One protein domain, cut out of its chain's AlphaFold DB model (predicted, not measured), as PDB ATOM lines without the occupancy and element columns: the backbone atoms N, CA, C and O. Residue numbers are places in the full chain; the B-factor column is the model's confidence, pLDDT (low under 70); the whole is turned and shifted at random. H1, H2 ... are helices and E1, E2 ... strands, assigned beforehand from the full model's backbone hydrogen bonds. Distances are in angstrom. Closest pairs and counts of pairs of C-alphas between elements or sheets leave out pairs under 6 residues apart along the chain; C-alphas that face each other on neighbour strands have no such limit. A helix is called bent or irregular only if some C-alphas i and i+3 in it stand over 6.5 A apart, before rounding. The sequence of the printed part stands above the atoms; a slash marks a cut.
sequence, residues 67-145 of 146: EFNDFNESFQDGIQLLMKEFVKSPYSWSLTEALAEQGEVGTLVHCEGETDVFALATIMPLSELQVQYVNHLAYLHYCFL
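Overview. This is residues 67 to 145 of the 146 residues of an uncharacterized protein of archaeon (UniProt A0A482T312). A small three-stranded sheet has H1 across one face, H2 folds back beside H1, and H3 sits off at one end. The printed part has 79 residues, mixed, running E1 H1 H2 E2 E3 H3; the sheet's order is E1 E2 E3, antiparallel. It is compact, radius of gyration of the C-alphas 12.4 A, spanning 37 by 25 by 21 A.

Along the chain. Find C-alpha 67 at (48.005, -20.410, 22.597), where E1, residues 67 to 70, begins. Next come H1, residues 73 to 87, 20.5 A, irregular with C-alphas 74 and 77 7.7 A apart; H2, residues 92 to 101, 14.3 A; E2, residues 106 to 111, 16.8 A; E3, residues 117 to 122, 13.3 A; and H3, residues 131 to 143, 19.3 A, which ends with C-alpha 143 at (65.674, -29.970, 4.546).

Arrangement. Look at N 69 and O 108, 3.1 A, between E1 and E2, and N 107 and O 121, 2.9 A, in the hairpin E2 and E3. H1 is on the sheet at a height of 8.3 A, two layers, a helix on one face; its closest C-alphas to E3 are Gly 78 and Val 117, 4.8 A. H1 and H2, a helical hairpin, touch at Lys 84 and Ser 92, C-alphas 5.2 A apart, opposite ways at a tilt of 37 degrees, only just steep. H3 is close to H1 but not clearly touching, the closest C-alphas being Val 87 and His 136, 6.9 A. Every O i to N i+4 pair is within hydrogen-bond range in H2, 9 of 11 in H1 and 6 of 9 in H3.

Size, cuts and confidence. The C-alphas of Gly 113 and Val 131 are farthest apart, 37.7 A. The printed part has no cut and no long link; pLDDT is under 70 at residue 90, 102 to 104 and 125 to 145.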
ATOM      1  N   GLU A  67      48.616 -19.293  21.893       93.56
ATOM      2  CA  GLU A  67      48.005 -20.410  22.597       93.56
ATOM      3  C   GLU A  67      48.344 -21.733  21.920       93.56
ATOM      4  O   GLU A  67      48.427 -21.830  20.694       93.56
ATOM      5  N   PHE A  68      48.526 -22.759  22.751       92.50
ATOM      6  CA  PHE A  68      48.684 -24.137  22.314       92.50
ATOM      7  C   PHE A  68      47.349 -24.834  22.489       92.50
ATOM      8  O   PHE A  68      46.883 -24.990  23.619       92.50
ATOM      9  N   ASN A  69      46.756 -25.263  21.386       89.81
ATOM     10  CA  ASN A  69      45.503 -25.998  21.413       89.81
ATOM     11  C   ASN A  69      45.646 -27.321  20.673       89.81
ATOM     12  O   ASN A  69      46.490 -27.473  19.788       89.81
ATOM     13  N   ASP A  70      44.831 -28.290  21.067       88.31
ATOM     14  CA  ASP A  70      44.715 -29.535  20.324       88.31
ATOM     15  C   ASP A  70      43.936 -29.297  19.032       88.31
ATOM     16  O   ASP A  70      43.212 -28.306  18.868       88.31
ATOM     17  N   PHE A  71      44.091 -30.222  18.091       84.25
ATOM     18  CA  PHE A  71      43.377 -30.154  16.826       84.25
ATOM     19  C   PHE A  71      41.866 -30.191  17.060       84.25
ATOM     20  O   PHE A  71      41.336 -31.070  17.738       84.25
ATOM     21  N   ASN A  72      41.165 -29.229  16.464       84.06
ATOM     22  CA  ASN A  72      39.713 -29.176  16.456       84.06
ATOM     23  C   ASN A  72      39.209 -28.604  15.121       84.06
ATOM     24  O   ASN A  72      39.966 -27.996  14.361       84.06
ATOM     25  N   GLU A  73      37.915 -28.775  14.853       83.81
ATOM     26  CA  GLU A  73      37.280 -28.322  13.606       83.81
ATOM     27  C   GLU A  73      37.369 -26.801  13.395       83.81
ATOM     28  O   GLU A  73      37.362 -26.336  12.260       83.81
ATOM     29  N   SER A  74      37.500 -26.008  14.466       88.12
ATOM     30  CA  SER A  74      37.563 -24.539  14.368       88.12
ATOM     31  C   SER A  74      38.861 -24.039  13.729       88.12
ATOM     32  O   SER A  74      38.890 -22.925  13.215       88.12
ATOM     33  N   PHE A  75      39.918 -24.854  13.729       88.00
ATOM     34  CA  PHE A  75      41.220 -24.508  13.152       88.00
ATOM     35  C   PHE A  75      41.472 -25.144  11.776       88.00
ATOM     36  O   PHE A  75      42.565 -25.003  11.226       88.00
ATOM     37  N   GLN A  76      40.488 -25.849  11.204       86.44
ATOM     38  CA  GLN A  76      40.662 -26.639   9.982       86.44
ATOM     39  C   GLN A  76      41.191 -25.806   8.805       86.44
ATOM     40  O   GLN A  76      42.141 -26.224   8.139       86.44
ATOM     41  N   ASP A  77      40.637 -24.611   8.590       87.69
ATOM     42  CA  ASP A  77      41.046 -23.717   7.500       87.69
ATOM     43  C   ASP A  77      42.506 -23.251   7.658       87.69
ATOM     44  O   ASP A  77      43.276 -23.250   6.691       87.69
ATOM     45  N   GLY A  78      42.917 -22.920   8.887       88.81
ATOM     46  CA  GLY A  78      44.285 -22.503   9.206       88.81
ATOM     47  C   GLY A  78      45.294 -23.634   9.012       88.81
ATOM     48  O   GLY A  78      46.328 -23.448   8.366       88.81
ATOM     49  N   ILE A  79      44.966 -24.839   9.489       87.06
ATOM     50  CA  ILE A  79      45.789 -26.040   9.276       87.06
ATOM     51  C   ILE A  79      45.933 -26.309   7.776       87.06
ATOM     52  O   ILE A  79      47.036 -26.563   7.291       87.06
ATOM     53  N   GLN A  80      44.846 -26.212   7.015       85.69
ATOM     54  CA  GLN A  80      44.862 -26.472   5.582       85.69
ATOM     55  C   GLN A  80      45.728 -25.472   4.813       85.69
ATOM     56  O   GLN A  80      46.472 -25.861   3.904       85.69
ATOM     57  N   LEU A  81      45.646 -24.189   5.170       87.44
ATOM     58  CA  LEU A  81      46.482 -23.148   4.585       87.44
ATOM     59  C   LEU A  81      47.964 -23.443   4.840       87.44
ATOM     60  O   LEU A  81      48.772 -23.421   3.906       87.44
ATOM     61  N   LEU A  82      48.296 -23.800   6.080       86.19
ATOM     62  CA  LEU A  82      49.654 -24.130   6.494       86.19
ATOM     63  C   LEU A  82      50.177 -25.392   5.775       86.19
ATOM     64  O   LEU A  82      51.281 -25.400   5.227       86.19
ATOM     65  N   MET A  83      49.358 -26.442   5.672       81.00
ATOM     66  CA  MET A  83      49.706 -27.692   4.980       81.00
ATOM     67  C   MET A  83      49.862 -27.520   3.467       81.00
ATOM     68  O   MET A  83      50.706 -28.179   2.848       81.00
ATOM     69  N   LYS A  84      49.085 -26.625   2.850       82.94
ATOM     70  CA  LYS A  84      49.250 -26.270   1.437       82.94
ATOM     71  C   LYS A  84      50.634 -25.673   1.176       82.94
ATOM     72  O   LYS A  84      51.268 -26.048   0.186       82.94
ATOM     73  N   GLU A  85      51.104 -24.804   2.068       82.38
ATOM     74  CA  GLU A  85      52.417 -24.163   1.946       82.38
ATOM     75  C   GLU A  85      53.570 -25.137   2.224       82.38
ATOM     76  O   GLU A  85      54.570 -25.130   1.501       82.38
ATOM     77  N   PHE A  86      53.421 -26.033   3.207       75.62
ATOM     78  CA  PHE A  86      54.464 -27.007   3.540       75.62
ATOM     79  C   PHE A  86      54.614 -28.113   2.498       75.62
ATOM     80  O   PHE A  86      55.716 -28.374   2.019       75.62
ATOM     81  N   VAL A  87      53.519 -28.782   2.136       75.00
ATOM     82  CA  VAL A  87      53.587 -30.006   1.321       75.00
ATOM     83  C   VAL A  87      53.766 -29.678  -0.162       75.00
ATOM     84  O   VAL A  87      54.264 -30.515  -0.915       75.00
ATOM     85  N   LYS A  88      53.358 -28.473  -0.600       73.06
ATOM     86  CA  LYS A  88      53.430 -28.006  -2.002       73.06
ATOM     87  C   LYS A  88      52.924 -29.055  -2.998       73.06
ATOM     88  O   LYS A  88      53.468 -29.238  -4.084       73.06
ATOM     89  N   SER A  89      51.878 -29.768  -2.591       70.56
ATOM     90  CA  SER A  89      51.327 -30.925  -3.284       70.56
ATOM     91  C   SER A  89      49.851 -30.693  -3.591       70.56
ATOM     92  O   SER A  89      49.139 -30.133  -2.744       70.56
ATOM     93  N   PRO A  90      49.350 -31.169  -4.751       69.31
ATOM     94  CA  PRO A  90      47.918 -31.146  -5.050       69.31
ATOM     95  C   PRO A  90      47.098 -31.958  -4.037       69.31
ATOM     96  O   PRO A  90      45.888 -31.791  -3.946       69.31
ATOM     97  N   TYR A  91      47.761 -32.808  -3.256       70.81
ATOM     98  CA  TYR A  91      47.148 -33.670  -2.261       70.81
ATOM     99  C   TYR A  91      47.162 -33.096  -0.829       70.81
ATOM    100  O   TYR A  91      46.769 -33.775   0.116       70.81
ATOM    101  N   SER A  92      47.611 -31.850  -0.647       72.56
ATOM    102  CA  SER A  92      47.636 -31.165   0.661       72.56
ATOM    103  C   SER A  92      46.262 -31.110   1.343       72.56
ATOM    104  O   SER A  92      46.184 -31.230   2.564       72.56
ATOM    105  N   TRP A  93      45.187 -31.005   0.556       77.62
ATOM    106  CA  TRP A  93      43.811 -31.078   1.053       77.62
ATOM    107  C   TRP A  93      43.532 -32.415   1.746       77.62
ATOM    108  O   TRP A  93      43.209 -32.439   2.927       77.62
ATOM    109  N   SER A  94      43.727 -33.531   1.037       77.56
ATOM    110  CA  SER A  94      43.458 -34.876   1.560       77.56
ATOM    111  C   SER A  94      44.323 -35.220   2.771       77.56
ATOM    112  O   SER A  94      43.888 -35.949   3.654       77.56
ATOM    113  N   LEU A  95      45.542 -34.682   2.835       77.06
ATOM    114  CA  LEU A  95      46.406 -34.846   3.999       77.06
ATOM    115  C   LEU A  95      45.884 -34.074   5.218       77.06
ATOM    116  O   LEU A  95      45.962 -34.572   6.335       77.06
ATOM    117  N   THR A  96      45.347 -32.874   5.006       77.25
ATOM    118  CA  THR A  96      44.737 -32.076   6.078       77.25
ATOM    119  C   THR A  96      43.458 -32.728   6.591       77.25
ATOM    120  O   THR A  96      43.235 -32.783   7.793       77.25
ATOM    121  N   GLU A  97      42.642 -33.258   5.683       79.44
ATOM    122  CA  GLU A  97      41.440 -34.017   6.025       79.44
ATOM    123  C   GLU A  97      41.798 -35.251   6.862       79.44
ATOM    124  O   GLU A  97      41.247 -35.431   7.941       79.44
ATOM    125  N   ALA A  98      42.823 -36.011   6.459       77.75
ATOM    126  CA  ALA A  98      43.325 -37.137   7.248       77.75
ATOM    127  C   ALA A  98      43.824 -36.717   8.644       77.75
ATOM    128  O   ALA A  98      43.588 -37.425   9.619       77.75
ATOM    129  N   LEU A  99      44.484 -35.559   8.765       77.31
ATOM    130  CA  LEU A  99      44.904 -35.011  10.060       77.31
ATOM    131  C   LEU A  99      43.720 -34.615  10.948       77.31
ATOM    132  O   LEU A  99      43.765 -34.837  12.154       77.31
ATOM    133  N   ALA A 100      42.671 -34.035  10.366       75.56
ATOM    134  CA  ALA A 100      41.463 -33.666  11.098       75.56
ATOM    135  C   ALA A 100      40.661 -34.905  11.541       75.56
ATOM    136  O   ALA A 100      40.110 -34.928  12.641       75.56
ATOM    137  N   GLU A 101      40.629 -35.957  10.718       75.44
ATOM    138  CA  GLU A 101      39.918 -37.210  11.003       75.44
ATOM    139  C   GLU A 101      40.605 -38.084  12.066       75.44
ATOM    140  O   GLU A 101      39.935 -38.870  12.739       75.44
ATOM    141  N   GLN A 102      41.923 -37.946  12.254       68.69
ATOM    142  CA  GLN A 102      42.689 -38.701  13.255       68.69
ATOM    143  C   GLN A 102      42.311 -38.375  14.713       68.69
ATOM    144  O   GLN A 102      42.651 -39.148  15.615       68.69
ATOM    145  N   GLY A 103      41.586 -37.281  14.964       61.75
ATOM    146  CA  GLY A 103      41.282 -36.800  16.315       61.75
ATOM    147  C   GLY A 103      42.463 -36.057  16.953       61.75
ATOM    148  O   GLY A 103      43.332 -35.573  16.238       61.75
ATOM    149  N   GLU A 104      42.489 -35.960  18.291       63.22
ATOM    150  CA  GLU A 104      43.415 -35.166  19.144       63.22
ATOM    151  C   GLU A 104      44.922 -35.545  19.044       63.22
ATOM    152  O   GLU A 104      45.675 -35.458  20.013       63.22
ATOM    153  N   VAL A 105      45.413 -36.000  17.891       70.44
ATOM    154  CA  VAL A 105      46.822 -36.340  17.652       70.44
ATOM    155  C   VAL A 105      47.528 -35.158  16.985       70.44
ATOM    156  O   VAL A 105      48.020 -35.227  15.857       70.44
ATOM    157  N   GLY A 106      47.591 -34.039  17.697       76.25
ATOM    158  CA  GLY A 106      48.356 -32.884  17.250       76.25
ATOM    159  C   GLY A 106      48.114 -31.643  18.088       76.25
ATOM    160  O   GLY A 106      47.020 -31.431  18.601       76.25
ATOM    161  N   THR A 107      49.146 -30.814  18.188       87.88
ATOM    162  CA  THR A 107      49.096 -29.506  18.839       87.88
ATOM    163  C   THR A 107      49.323 -28.434  17.787       87.88
ATOM    164  O   THR A 107      50.211 -28.562  16.940       87.88
ATOM    165  N   LEU A 108      48.532 -27.373  17.841       90.19
ATOM    166  CA  LEU A 108      48.669 -26.190  17.004       90.19
ATOM    167  C   LEU A 108      48.974 -24.955  17.847       90.19
ATOM    168  O   LEU A 108      48.710 -24.928  19.049       90.19
ATOM    169  N   VAL A 109      49.552 -23.951  17.195       92.12
ATOM    170  CA  VAL A 109      49.850 -22.641  17.775       92.12
ATOM    171  C   VAL A 109      49.082 -21.582  16.999       92.12
ATOM    172  O   VAL A 109      49.262 -21.466  15.783       92.12
ATOM    173  N   HIS A 110      48.252 -20.813  17.696       93.19
ATOM    174  CA  HIS A 110      47.474 -19.704  17.131       93.19
ATOM    175  C   HIS A 110      47.497 -18.486  18.064       93.19
ATOM    176  O   HIS A 110      47.925 -18.590  19.213       93.19
ATOM    177  N   CYS A 111      47.059 -17.330  17.566       92.31
ATOM    178  CA  CYS A 111      46.851 -16.143  18.395       92.31
ATOM    179  C   CYS A 111      45.534 -16.254  19.176       92.31
ATOM    180  O   CYS A 111      44.529 -16.739  18.649       92.31
ATOM    181  N   GLU A 112      45.529 -15.781  20.423       88.25
ATOM    182  CA  GLU A 112      44.324 -15.735  21.259       88.25
ATOM    183  C   GLU A 112      43.166 -15.025  20.528       88.25
ATOM    184  O   GLU A 112      43.314 -13.914  20.020       88.25
ATOM    185  N   GLY A 113      41.998 -15.675  20.467       83.81
ATOM    186  CA  GLY A 113      40.802 -15.135  19.805       83.81
ATOM    187  C   GLY A 113      40.776 -15.254  18.275       83.81
ATOM    188  O   GLY A 113      39.769 -14.888  17.667       83.81
ATOM    189  N   GLU A 114      41.824 -15.802  17.660       88.19
ATOM    190  CA  GLU A 114      41.926 -16.022  16.214       88.19
ATOM    191  C   GLU A 114      41.975 -17.516  15.867       88.19
ATOM    192  O   GLU A 114      42.303 -18.362  16.700       88.19
ATOM    193  N   THR A 115      41.646 -17.852  14.618       87.06
ATOM    194  CA  THR A 115      41.672 -19.230  14.088       87.06
ATOM    195  C   THR A 115      42.860 -19.502  13.165       87.06
ATOM    196  O   THR A 115      43.004 -20.612  12.650       87.06
ATOM    197  N   ASP A 116      43.701 -18.496  12.934       89.75
ATOM    198  CA  ASP A 116      44.874 -18.617  12.077       89.75
ATOM    199  C   ASP A 116      45.963 -19.427  12.783       89.75
ATOM    200  O   ASP A 116      46.375 -19.130  13.905       89.75
ATOM    201  N   VAL A 117      46.435 -20.477  12.113       89.94
ATOM    202  CA  VAL A 117      47.424 -21.408  12.662       89.94
ATOM    203  C   VAL A 117      48.808 -21.061  12.133       89.94
ATOM    204  O   VAL A 117      49.059 -21.109  10.929       89.94
ATOM    205  N   PHE A 118      49.730 -20.758  13.044       90.94
ATOM    206  CA  PHE A 118      51.107 -20.375  12.718       90.94
ATOM    207  C   PHE A 118      52.072 -21.559  12.754       90.94
ATOM    208  O   PHE A 118      53.069 -21.577  12.032       90.94
ATOM    209  N   ALA A 119      51.786 -22.554  13.590       90.25
ATOM    210  CA  ALA A 119      52.567 -23.778  13.670       90.25
ATOM    211  C   ALA A 119      51.671 -24.965  14.018       90.25
ATOM    212  O   ALA A 119      50.663 -24.814  14.707       90.25
ATOM    213  N   LEU A 120      52.071 -26.153  13.568       88.12
ATOM    214  CA  LEU A 120      51.442 -27.411  13.950       88.12
ATOM    215  C   LEU A 120      52.506 -28.476  14.205       88.12
ATOM    216  O   LEU A 120      53.540 -28.512  13.535       88.12
ATOM    217  N   ALA A 121      52.220 -29.369  15.140       87.12
ATOM    218  CA  ALA A 121      52.968 -30.588  15.386       87.12
ATOM    219  C   ALA A 121      51.980 -31.753  15.446       87.12
ATOM    220  O   ALA A 121      51.012 -31.713  16.196       87.12
ATOM    221  N   THR A 122      52.217 -32.794  14.654       84.56
ATOM    222  CA  THR A 122      51.333 -33.961  14.561       84.56
ATOM    223  C   THR A 122      52.141 -35.217  14.254       84.56
ATOM    224  O   THR A 122      53.249 -35.143  13.713       84.56
ATOM    225  N   ILE A 123      51.598 -36.377  14.621       78.44
ATOM    226  CA  ILE A 123      52.182 -37.685  14.336       78.44
ATOM    227  C   ILE A 123      51.226 -38.422  13.409       78.44
ATOM    228  O   ILE A 123      50.183 -38.899  13.845       78.44
ATOM    229  N   MET A 124      51.618 -38.573  12.145       73.19
ATOM    230  CA  MET A 124      50.838 -39.329  11.170       73.19
ATOM    231  C   MET A 124      51.415 -40.745  10.989       73.19
ATOM    232  O   MET A 124      52.598 -40.880  10.654       73.19
ATOM    233  N   PRO A 125      50.619 -41.819  11.159       66.31
ATOM    234  CA  PRO A 125      51.058 -43.177  10.867       66.31
ATOM    235  C   PRO A 125      51.411 -43.331   9.383       66.31
ATOM    236  O   PRO A 125      50.612 -43.017   8.501       66.31
ATOM    237  N   LEU A 126      52.585 -43.898   9.082       66.06
ATOM    238  CA  LEU A 126      53.017 -44.132   7.695       66.06
ATOM    239  C   LEU A 126      52.061 -45.036   6.900       66.06
ATOM    240  O   LEU A 126      52.057 -44.981   5.676       66.06
ATOM    241  N   SER A 127      51.261 -45.865   7.573       65.69
ATOM    242  CA  SER A 127      50.245 -46.710   6.938       65.69
ATOM    243  C   SER A 127      49.107 -45.919   6.291       65.69
ATOM    244  O   SER A 127      48.449 -46.441   5.395       65.69
ATOM    245  N   GLU A 128      48.873 -44.687   6.743       60.38
ATOM    246  CA  GLU A 128      47.804 -43.807   6.256       60.38
ATOM    247  C   GLU A 128      48.319 -42.825   5.191       60.38
ATOM    248  O   GLU A 128      47.559 -42.321   4.363       60.38
ATOM    249  N   LEU A 129      49.640 -42.641   5.123       62.16
ATOM    250  CA  LEU A 129      50.322 -41.920   4.056       62.16
ATOM    251  C   LEU A 129      50.442 -42.811   2.816       62.16
ATOM    252  O   LEU A 129      51.256 -43.734   2.760       62.16
ATOM    253  N   GLN A 130      49.675 -42.515   1.765       57.38
ATOM    254  CA  GLN A 130      49.919 -43.152   0.467       57.38
ATOM    255  C   GLN A 130      51.360 -42.867  -0.002       57.38
ATOM    256  O   GLN A 130      51.906 -41.786   0.216       57.38
ATOM    257  N   VAL A 131      51.980 -43.825  -0.698       51.00
ATOM    258  CA  VAL A 131      53.401 -43.802  -1.116       51.00
ATOM    259  C   VAL A 131      53.821 -42.502  -1.833       51.00
ATOM    260  O   VAL A 131      54.981 -42.103  -1.768       51.00
ATOM    261  N   GLN A 132      52.885 -41.797  -2.476       52.34
ATOM    262  CA  GLN A 132      53.142 -40.517  -3.147       52.34
ATOM    263  C   GLN A 132      53.441 -39.353  -2.182       52.34
ATOM    264  O   GLN A 132      54.229 -38.476  -2.529       52.34
ATOM    265  N   TYR A 133      52.887 -39.357  -0.965       55.00
ATOM    266  CA  TYR A 133      53.159 -38.336   0.058       55.00
ATOM    267  C   TYR A 133      54.538 -38.516   0.702       55.00
ATOM    268  O   TYR A 133      55.203 -37.542   1.053       55.00
ATOM    269  N   VAL A 134      54.987 -39.769   0.813       54.81
ATOM    270  CA  VAL A 134      56.231 -40.148   1.498       54.81
ATOM    271  C   VAL A 134      57.459 -39.571   0.791       54.81
ATOM    272  O   VAL A 134      58.381 -39.111   1.456       54.81
ATOM    273  N   ASN A 135      57.454 -39.503  -0.544       51.69
ATOM    274  CA  ASN A 135      58.573 -38.934  -1.306       51.69
ATOM    275  C   ASN A 135      58.728 -37.415  -1.106       51.69
ATOM    276  O   ASN A 135      59.848 -36.914  -1.130       51.69
ATOM    277  N   HIS A 136      57.629 -36.686  -0.876       52.47
ATOM    278  CA  HIS A 136      57.672 -35.244  -0.602       52.47
ATOM    279  C   HIS A 136      57.977 -34.939   0.872       52.47
ATOM    280  O   HIS A 136      58.761 -34.038   1.164       52.47
ATOM    281  N   LEU A 137      57.431 -35.726   1.805       53.28
ATOM    282  CA  LEU A 137      57.698 -35.574   3.240       53.28
ATOM    283  C   LEU A 137      59.123 -35.994   3.627       53.28
ATOM    284  O   LEU A 137      59.750 -35.326   4.446       53.28
ATOM    285  N   ALA A 138      59.678 -37.038   3.002       51.31
ATOM    286  CA  ALA A 138      61.082 -37.411   3.195       51.31
ATOM    287  C   ALA A 138      62.041 -36.290   2.753       51.31
ATOM    288  O   ALA A 138      63.101 -36.118   3.353       51.31
ATOM    289  N   TYR A 139      61.651 -35.495   1.749       46.03
ATOM    290  CA  TYR A 139      62.418 -34.335   1.297       46.03
ATOM    291  C   TYR A 139      62.375 -33.187   2.321       46.03
ATOM    292  O   TYR A 139      63.409 -32.601   2.625       46.03
ATOM    293  N   LEU A 140      61.210 -32.921   2.925       47.81
ATOM    294  CA  LEU A 140      61.065 -31.937   4.010       47.81
ATOM    295  C   LEU A 140      61.863 -32.322   5.263       47.81
ATOM    296  O   LEU A 140      62.514 -31.463   5.854       47.81
ATOM    297  N   HIS A 141      61.879 -33.606   5.631       44.81
ATOM    298  CA  HIS A 141      62.677 -34.086   6.763       44.81
ATOM    299  C   HIS A 141      64.188 -33.924   6.511       44.81
ATOM    300  O   HIS A 141      64.934 -33.607   7.432       44.81
ATOM    301  N   TYR A 142      64.646 -34.071   5.261       35.94
ATOM    302  CA  TYR A 142      66.039 -33.799   4.885       35.94
ATOM    303  C   TYR A 142      66.389 -32.302   4.876       35.94
ATOM    304  O   TYR A 142      67.523 -31.952   5.188       35.94
ATOM    305  N   CYS A 143      65.441 -31.417   4.558       36.94
ATOM    306  CA  CYS A 143      65.674 -29.970   4.546       36.94
ATOM    307  C   CYS A 143      65.735 -29.324   5.941       36.94
ATOM    308  O   CYS A 143      66.286 -28.240   6.054       36.94
ATOM    309  N   PHE A 144      65.202 -29.965   6.987       38.59
ATOM    310  CA  PHE A 144      65.316 -29.483   8.375       38.59
ATOM    311  C   PHE A 144      66.530 -30.055   9.136       38.59
ATOM    312  O   PHE A 144      66.787 -29.653  10.268       38.59
ATOM    313  N   LEU A 145      67.268 -30.992   8.531       41.03
ATOM    314  CA  LEU A 145      68.460 -31.636   9.105       41.03
ATOM    315  C   LEU A 145      69.789 -31.132   8.500       41.03
ATOM    316  O   LEU A 145      70.844 -31.665   8.852       41.03
TER     317      LEU A 145